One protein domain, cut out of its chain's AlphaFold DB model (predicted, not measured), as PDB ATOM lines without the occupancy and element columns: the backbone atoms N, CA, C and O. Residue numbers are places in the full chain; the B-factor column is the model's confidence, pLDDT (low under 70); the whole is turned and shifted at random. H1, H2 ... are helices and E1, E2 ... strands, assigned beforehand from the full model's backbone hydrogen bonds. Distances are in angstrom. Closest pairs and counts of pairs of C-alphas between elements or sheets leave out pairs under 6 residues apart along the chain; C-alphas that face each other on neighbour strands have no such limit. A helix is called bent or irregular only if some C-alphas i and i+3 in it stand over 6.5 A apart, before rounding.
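This is residues 153 to 215 of the 235 residues of the protein "Inner membrane protein yibH" of Enterobacter agglomerans (UniProt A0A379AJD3). Two hairpins of two strands each, a long E3-E4 hairpin with a bent strand and a short E1-E2 hairpin, are set well away from each other along an elongated, open shape and joined by a stretch of chain. The wide loop of E1-E2 sticks out with residues 160 to 167 at one end, and the short helix H1 sticks out with residues 182 to 191 at the other. The printed part has 63 residues, with one named helix and four named strands in the order E1, E2, H1, E3, E4; the two sheets, E1 - E2 and E3 - E4, are antiparallel. The class is mostly strand, though under half of the residues are in named elements. The whole is extended, with a radius of gyration of the C-alphas of 19.1 A and spans of 56 by 29 by 19 A.

E3 is residues 197 to 202, 16.5 A from first to last C-alpha, and begins with C-alpha 197 at (228.083, 123.833, 167.927). E4, the longest strand, is residues 205 to 213, 19.6 A long, and ends with C-alpha 213 at (225.199, 122.195, 170.842). H1 is residues 186 to 189, 5.2 A long. E2 is residues 171 to 174, 10.0 A long. E1 is residues 153 to 156, 7.1 A long, and begins with C-alpha 153 at (221.884, 105.642, 191.337).

E3 and E4 form a hairpin with a tight link, antiparallel at 154 degrees between their directions. The C-alphas of Lys 197 and His 213 face each other at 4.4 A. N 200 and O 210, 2.8 A apart, and N 198 and O 212, 2.9 A apart, are within hydrogen-bond range. E4 bends by 72 degrees at residue 208. H1 is apart from E4, and it is too short for any O i to N i+4 pair; its one O i to N i+3 pair is within hydrogen-bond range. E1 and E2 form the other hairpin, antiparallel at 168 degrees. The C-alphas of Arg 156 and Phe 171 face each other at 4.7 A. N 154 and O 172 are within hydrogen-bond range at 2.9 A. E1 and E2 are each apart from E3 and from E4, and E1 is apart from H1.

The two C-alphas farthest apart, those of Gly 161 and Gln 190, are 56.7 A from each other. The links E1 to E2, with 14 residues, and E2 to H1, with 11, are long. The printed part has no cut. The mean pLDDT of the printed part is 83.2, and no printed residue is under 70.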
ATOM      1  N   VAL A 153     222.105 105.396 189.905       89.38
ATOM      2  CA  VAL A 153     221.884 105.642 191.337       89.38
ATOM      3  C   VAL A 153     223.103 106.367 191.906       89.38
ATOM      4  O   VAL A 153     224.162 105.763 192.057       89.38
ATOM      5  N   THR A 154     222.955 107.645 192.254       87.06
ATOM      6  CA  THR A 154     224.034 108.468 192.832       87.06
ATOM      7  C   THR A 154     224.094 108.388 194.352       87.06
ATOM      8  O   THR A 154     225.162 108.536 194.942       87.06
ATOM      9  N   LYS A 155     222.959 108.115 195.006       85.25
ATOM     10  CA  LYS A 155     222.882 107.934 196.458       85.25
ATOM     11  C   LYS A 155     221.901 106.827 196.816       85.25
ATOM     12  O   LYS A 155     220.825 106.729 196.231       85.25
ATOM     13  N   ARG A 156     222.258 106.027 197.822       89.38
ATOM     14  CA  ARG A 156     221.405 105.001 198.429       89.38
ATOM     15  C   ARG A 156     221.358 105.230 199.938       89.38
ATOM     16  O   ARG A 156     222.373 105.080 200.606       89.38
ATOM     17  N   ASN A 157     220.181 105.564 200.464       85.94
ATOM     18  CA  ASN A 157     219.984 105.909 201.879       85.94
ATOM     19  C   ASN A 157     219.471 104.736 202.733       85.94
ATOM     20  O   ASN A 157     219.196 104.918 203.914       85.94
ATOM     21  N   VAL A 158     219.305 103.543 202.148       88.88
ATOM     22  CA  VAL A 158     218.669 102.389 202.808       88.88
ATOM     23  C   VAL A 158     219.485 101.106 202.692       88.88
ATOM     24  O   VAL A 158     220.136 100.840 201.673       88.88
ATOM     25  N   GLN A 159     219.412 100.273 203.729       88.06
ATOM     26  CA  GLN A 159     220.045  98.956 203.804       88.06
ATOM     27  C   GLN A 159     219.009  97.869 204.113       88.06
ATOM     28  O   GLN A 159     217.856  98.151 204.438       88.06
ATOM     29  N   LEU A 160     219.402  96.606 203.942       88.62
ATOM     30  CA  LEU A 160     218.528  95.484 204.275       88.62
ATOM     31  C   LEU A 160     218.212  95.525 205.779       88.62
ATOM     32  O   LEU A 160     219.112  95.724 206.588       88.62
ATOM     33  N   GLY A 161     216.937  95.364 206.137       87.94
ATOM     34  CA  GLY A 161     216.465  95.477 207.521       87.94
ATOM     35  C   GLY A 161     216.156  96.907 207.982       87.94
ATOM     36  O   GLY A 161     215.660  97.087 209.090       87.94
ATOM     37  N   THR A 162     216.397  97.932 207.155       88.06
ATOM     38  CA  THR A 162     215.933  99.295 207.449       88.06
ATOM     39  C   THR A 162     214.409  99.369 207.333       88.06
ATOM     40  O   THR A 162     213.847  99.036 206.291       88.06
ATOM     41  N   LEU A 163     213.741  99.859 208.383       87.50
ATOM     42  CA  LEU A 163     212.320 100.192 208.331       87.50
ATOM     43  C   LEU A 163     212.124 101.499 207.555       87.50
ATOM     44  O   LEU A 163     212.689 102.535 207.908       87.50
ATOM     45  N   VAL A 164     211.309 101.446 206.507       87.06
ATOM     46  CA  VAL A 164     211.065 102.560 205.589       87.06
ATOM     47  C   VAL A 164     209.649 103.096 205.799       87.06
ATOM     48  O   VAL A 164     208.699 102.323 205.853       87.06
ATOM     49  N   GLN A 165     209.509 104.418 205.907       86.38
ATOM     50  CA  GLN A 165     208.215 105.103 206.025       86.38
ATOM     51  C   GLN A 165     207.811 105.732 204.686       86.38
ATOM     52  O   GLN A 165     208.671 106.108 203.881       86.38
ATOM     53  N   ALA A 166     206.509 105.890 204.452       85.56
ATOM     54  CA  ALA A 166     206.016 106.583 203.265       85.56
ATOM     55  C   ALA A 166     206.598 108.008 203.179       85.56
ATOM     56  O   ALA A 166     206.647 108.732 204.172       85.56
ATOM     57  N   GLY A 167     207.070 108.396 201.991       83.50
ATOM     58  CA  GLY A 167     207.696 109.703 201.748       83.50
ATOM     59  C   GLY A 167     209.192 109.789 202.077       83.50
ATOM     60  O   GLY A 167     209.808 110.822 201.818       83.50
ATOM     61  N   SER A 168     209.811 108.729 202.601       86.62
ATOM     62  CA  SER A 168     211.261 108.720 202.826       86.62
ATOM     63  C   SER A 168     212.052 108.555 201.518       86.62
ATOM     64  O   SER A 168     211.703 107.767 200.638       86.62
ATOM     65  N   SER A 169     213.136 109.325 201.376       86.38
ATOM     66  CA  SER A 169     214.003 109.287 200.193       86.38
ATOM     67  C   SER A 169     214.938 108.077 200.244       86.38
ATOM     68  O   SER A 169     215.864 108.033 201.057       86.38
ATOM     69  N   LEU A 170     214.712 107.101 199.362       89.12
ATOM     70  CA  LEU A 170     215.476 105.845 199.330       89.12
ATOM     71  C   LEU A 170     216.709 105.932 198.427       89.12
ATOM     72  O   LEU A 170     217.796 105.491 198.811       89.12
ATOM     73  N   PHE A 171     216.531 106.517 197.242       89.31
ATOM     74  CA  PHE A 171     217.547 106.619 196.200       89.31
ATOM     75  C   PHE A 171     217.546 108.011 195.573       89.31
ATOM     76  O   PHE A 171     216.492 108.630 195.428       89.31
ATOM     77  N   SER A 172     218.722 108.462 195.151       88.50
ATOM     78  CA  SER A 172     218.877 109.581 194.221       88.50
ATOM     79  C   SER A 172     219.259 109.017 192.857       88.50
ATOM     80  O   SER A 172     220.191 108.215 192.771       88.50
ATOM     81  N   LEU A 173     218.514 109.402 191.820       87.75
ATOM     82  CA  LEU A 173     218.716 108.962 190.440       87.75
ATOM     83  C   LEU A 173     219.138 110.157 189.582       87.75
ATOM     84  O   LEU A 173     218.627 111.260 189.781       87.75
ATOM     85  N   VAL A 174     220.061 109.932 188.651       86.12
ATOM     86  CA  VAL A 174     220.473 110.915 187.641       86.12
ATOM     87  C   VAL A 174     220.222 110.331 186.256       86.12
ATOM     88  O   VAL A 174     220.560 109.172 186.004       86.12
ATOM     89  N   SER A 175     219.594 111.133 185.392       84.25
ATOM     90  CA  SER A 175     219.335 110.791 183.990       84.25
ATOM     91  C   SER A 175     220.654 110.589 183.231       84.25
ATOM     92  O   SER A 175     221.630 111.279 183.528       84.25
ATOM     93  N   PRO A 176     220.716 109.675 182.247       79.19
ATOM     94  CA  PRO A 176     221.858 109.564 181.345       79.19
ATOM     95  C   PRO A 176     221.989 110.779 180.416       79.19
ATOM     96  O   PRO A 176     223.033 110.951 179.794       79.19
ATOM     97  N   GLU A 177     220.947 111.606 180.303       78.19
ATOM     98  CA  GLU A 177     220.995 112.864 179.568       78.19
ATOM     99  C   GLU A 177     221.788 113.904 180.367       78.19
ATOM    100  O   GLU A 177     221.414 114.284 181.478       78.19
ATOM    101  N   ILE A 178     222.920 114.321 179.804       75.31
ATOM    102  CA  ILE A 178     223.883 115.219 180.438       75.31
ATOM    103  C   ILE A 178     223.817 116.564 179.721       75.31
ATOM    104  O   ILE A 178     223.990 116.632 178.506       75.31
ATOM    105  N   TRP A 179     223.636 117.639 180.480       79.88
ATOM    106  CA  TRP A 179     223.809 119.009 180.004       79.88
ATOM    107  C   TRP A 179     224.903 119.703 180.812       79.88
ATOM    108  O   TRP A 179     225.143 119.386 181.978       79.88
ATOM    109  N   VAL A 180     225.566 120.671 180.185       77.75
ATOM    110  CA  VAL A 180     226.591 121.492 180.829       77.75
ATOM    111  C   VAL A 180     226.068 122.915 180.932       77.75
ATOM    112  O   VAL A 180     225.768 123.549 179.925       77.75
ATOM    113  N   THR A 181     225.971 123.427 182.157       82.19
ATOM    114  CA  THR A 181     225.634 124.833 182.390       82.19
ATOM    115  C   THR A 181     226.913 125.656 182.384       82.19
ATOM    116  O   THR A 181     227.769 125.483 183.249       82.19
ATOM    117  N   ALA A 182     227.032 126.574 181.429       77.88
ATOM    118  CA  ALA A 182     228.151 127.503 181.340       77.88
ATOM    119  C   ALA A 182     227.683 128.931 181.648       77.88
ATOM    120  O   ALA A 182     226.717 129.425 181.067       77.88
ATOM    121  N   ASN A 183     228.372 129.599 182.574       79.50
ATOM    122  CA  ASN A 183     228.074 130.979 182.946       79.50
ATOM    123  C   ASN A 183     228.900 131.938 182.081       79.50
ATOM    124  O   ASN A 183     230.119 132.010 182.223       79.50
ATOM    125  N   PHE A 184     228.234 132.702 181.217       79.75
ATOM    126  CA  PHE A 184     228.860 133.725 180.377       79.75
ATOM    127  C   PHE A 184     228.447 135.131 180.811       79.75
ATOM    128  O   PHE A 184     227.362 135.341 181.357       79.75
ATOM    129  N   LYS A 185     229.308 136.124 180.557       78.00
ATOM    130  CA  LYS A 185     228.931 137.532 180.746       78.00
ATOM    131  C   LYS A 185     227.877 137.906 179.706       78.00
ATOM    132  O   LYS A 185     227.969 137.480 178.562       78.00
ATOM    133  N   GLU A 186     226.930 138.767 180.060       72.38
ATOM    134  CA  GLU A 186     225.876 139.224 179.139       72.38
ATOM    135  C   GLU A 186     226.447 139.832 177.844       72.38
ATOM    136  O   GLU A 186     225.939 139.589 176.753       72.38
ATOM    137  N   SER A 187     227.587 140.525 177.940       74.62
ATOM    138  CA  SER A 187     228.318 141.043 176.777       74.62
ATOM    139  C   SER A 187     228.849 139.956 175.833       74.62
ATOM    140  O   SER A 187     229.092 140.234 174.664       74.62
ATOM    141  N   GLN A 188     229.029 138.727 176.318       74.00
ATOM    142  CA  GLN A 188     229.504 137.575 175.550       74.00
ATOM    143  C   GLN A 188     228.349 136.772 174.929       74.00
ATOM    144  O   GLN A 188     228.576 136.062 173.956       74.00
ATOM    145  N   LEU A 189     227.113 136.936 175.419       76.25
ATOM    146  CA  LEU A 189     225.928 136.246 174.889       76.25
ATOM    147  C   LEU A 189     225.458 136.790 173.531       76.25
ATOM    148  O   LEU A 189     224.745 136.090 172.822       76.25
ATOM    149  N   GLN A 190     225.869 138.004 173.136       74.31
ATOM    150  CA  GLN A 190     225.423 138.658 171.889       74.31
ATOM    151  C   GLN A 190     225.673 137.835 170.615       74.31
ATOM    152  O   GLN A 190     225.007 138.057 169.609       74.31
ATOM    153  N   HIS A 191     226.638 136.914 170.652       78.81
ATOM    154  CA  HIS A 191     227.049 136.105 169.505       78.81
ATOM    155  C   HIS A 191     226.704 134.617 169.665       78.81
ATOM    156  O   HIS A 191     227.188 133.810 168.879       78.81
ATOM    157  N   MET A 192     225.911 134.250 170.677       82.25
ATOM    158  CA  MET A 192     225.511 132.867 170.945       82.25
ATOM    159  C   MET A 192     224.038 132.666 170.596       82.25
ATOM    160  O   MET A 192     223.185 133.428 171.050       82.25
ATOM    161  N   ASN A 193     223.731 131.615 169.840       82.62
ATOM    162  CA  ASN A 193     222.371 131.227 169.482       82.62
ATOM    163  C   ASN A 193     222.099 129.761 169.857       82.62
ATOM    164  O   ASN A 193     223.003 128.924 169.781       82.62
ATOM    165  N   PRO A 194     220.851 129.410 170.222       85.25
ATOM    166  CA  PRO A 194     220.438 128.012 170.299       85.25
ATOM    167  C   PRO A 194     220.741 127.271 168.987       85.25
ATOM    168  O   PRO A 194     220.420 127.759 167.903       85.25
ATOM    169  N   GLY A 195     221.362 126.097 169.091       83.88
ATOM    170  CA  GLY A 195     221.820 125.271 167.973       83.88
ATOM    171  C   GLY A 195     223.296 125.440 167.595       83.88
ATOM    172  O   GLY A 195     223.808 124.622 166.829       83.88
ATOM    173  N   ASP A 196     224.002 126.437 168.138       87.31
ATOM    174  CA  ASP A 196     225.431 126.623 167.864       87.31
ATOM    175  C   ASP A 196     226.251 125.430 168.377       87.31
ATOM    176  O   ASP A 196     226.047 124.955 169.496       87.31
ATOM    177  N   LYS A 197     227.190 124.940 167.557       88.69
ATOM    178  CA  LYS A 197     228.083 123.833 167.927       88.69
ATOM    179  C   LYS A 197     229.123 124.295 168.940       88.69
ATOM    180  O   LYS A 197     229.753 125.333 168.748       88.69
ATOM    181  N   VAL A 198     229.354 123.481 169.961       86.81
ATOM    182  CA  VAL A 198     230.345 123.741 171.009       86.81
ATOM    183  C   VAL A 198     231.237 122.523 171.219       86.81
ATOM    184  O   VAL A 198     230.774 121.384 171.169       86.81
ATOM    185  N   GLU A 199     232.523 122.768 171.459       86.44
ATOM    186  CA  GLU A 199     233.465 121.753 171.933       86.44
ATOM    187  C   GLU A 199     233.569 121.880 173.456       86.44
ATOM    188  O   GLU A 199     233.786 122.970 173.986       86.44
ATOM    189  N   ILE A 200     233.374 120.768 174.159       83.12
ATOM    190  CA  ILE A 200     233.410 120.680 175.616       83.12
ATOM    191  C   ILE A 200     234.601 119.799 175.994       83.12
ATOM    192  O   ILE A 200     234.686 118.635 175.600       83.12
ATOM    193  N   SER A 201     235.511 120.352 176.790       83.56
ATOM    194  CA  SER A 201     236.603 119.622 177.436       83.56
ATOM    195  C   SER A 201     236.328 119.513 178.933       83.56
ATOM    196  O   SER A 201     235.939 120.501 179.557       83.56
ATOM    197  N   VAL A 202     236.537 118.333 179.517       80.94
ATOM    198  CA  VAL A 202     236.334 118.086 180.952       80.94
ATOM    199  C   VAL A 202     237.687 117.828 181.604       80.94
ATOM    200  O   VAL A 202     238.390 116.909 181.199       80.94
ATOM    201  N   ASP A 203     238.031 118.579 182.650       81.19
ATOM    202  CA  ASP A 203     239.342 118.485 183.319       81.19
ATOM    203  C   ASP A 203     239.666 117.076 183.841       81.19
ATOM    204  O   ASP A 203     240.823 116.662 183.869       81.19
ATOM    205  N   ALA A 204     238.637 116.313 184.226       76.81
ATOM    206  CA  ALA A 204     238.779 114.927 184.669       76.81
ATOM    207  C   ALA A 204     239.257 113.973 183.552       76.81
ATOM    208  O   ALA A 204     239.811 112.917 183.859       76.81
ATOM    209  N   TRP A 205     239.073 114.341 182.278       79.88
ATOM    210  CA  TRP A 205     239.514 113.586 181.101       79.88
ATOM    211  C   TRP A 205     240.042 114.527 180.005       79.88
ATOM    212  O   TRP A 205     239.327 114.806 179.041       79.88
ATOM    213  N   PRO A 206     241.306 114.981 180.109       76.06
ATOM    214  CA  PRO A 206     241.878 115.984 179.204       76.06
ATOM    215  C   PRO A 206     241.894 115.570 177.725       76.06
ATOM    216  O   PRO A 206     241.811 116.421 176.843       76.06
ATOM    217  N   ASP A 207     241.969 114.265 177.452       80.06
ATOM    218  CA  ASP A 207     242.029 113.714 176.093       80.06
ATOM    219  C   ASP A 207     240.639 113.469 175.474       80.06
ATOM    220  O   ASP A 207     240.537 113.086 174.306       80.06
ATOM    221  N   MET A 208     239.553 113.675 176.232       79.62
ATOM    222  CA  MET A 208     238.188 113.470 175.749       79.62
ATOM    223  C   MET A 208     237.592 114.786 175.240       79.62
ATOM    224  O   MET A 208     237.190 115.651 176.018       79.62
ATOM    225  N   LYS A 209     237.495 114.910 173.915       80.06
ATOM    226  CA  LYS A 209     236.785 116.005 173.244       80.06
ATOM    227  C   LYS A 209     235.326 115.617 173.053       80.06
ATOM    228  O   LYS A 209     235.031 114.675 172.319       80.06
ATOM    229  N   LEU A 210     234.426 116.322 173.730       82.69
ATOM    230  CA  LEU A 210     232.989 116.148 173.565       82.69
ATOM    231  C   LEU A 210     232.454 117.232 172.632       82.69
ATOM    232  O   LEU A 210     232.758 118.410 172.798       82.69
ATOM    233  N   GLU A 211     231.635 116.838 171.666       86.62
ATOM    234  CA  GLU A 211     230.899 117.779 170.823       86.62
ATOM    235  C   GLU A 211     229.467 117.912 171.344       86.62
ATOM    236  O   GLU A 211     228.804 116.918 171.644       86.62
ATOM    237  N   GLY A 212     228.989 119.149 171.447       84.81
ATOM    238  CA  GLY A 212     227.633 119.472 171.863       84.81
ATOM    239  C   GLY A 212     227.039 120.597 171.026       84.81
ATOM    240  O   GLY A 212     227.658 121.114 170.093       84.81
ATOM    241  N   HIS A 213     225.823 120.993 171.376       88.44
ATOM    242  CA  HIS A 213     225.199 122.195 170.842       88.44
ATOM    243  C   HIS A 213     224.558 122.997 171.974       88.44
ATOM    244  O   HIS A 213     224.245 122.449 173.031       88.44
ATOM    245  N   VAL A 214     224.376 124.297 171.756       85.19
ATOM    246  CA  VAL A 214     223.629 125.152 172.681       85.19
ATOM    247  C   VAL A 214     222.157 124.746 172.627       85.19
ATOM    248  O   VAL A 214     221.489 125.006 171.632       85.19
ATOM    249  N   ASP A 215     221.650 124.116 173.682       83.62
ATOM    250  CA  ASP A 215     220.228 123.769 173.783       83.62
ATOM    251  C   ASP A 215     219.367 125.032 173.961       83.62
ATOM    252  O   ASP A 215     218.478 125.329 173.161       83.62
TER     253      ASP A 215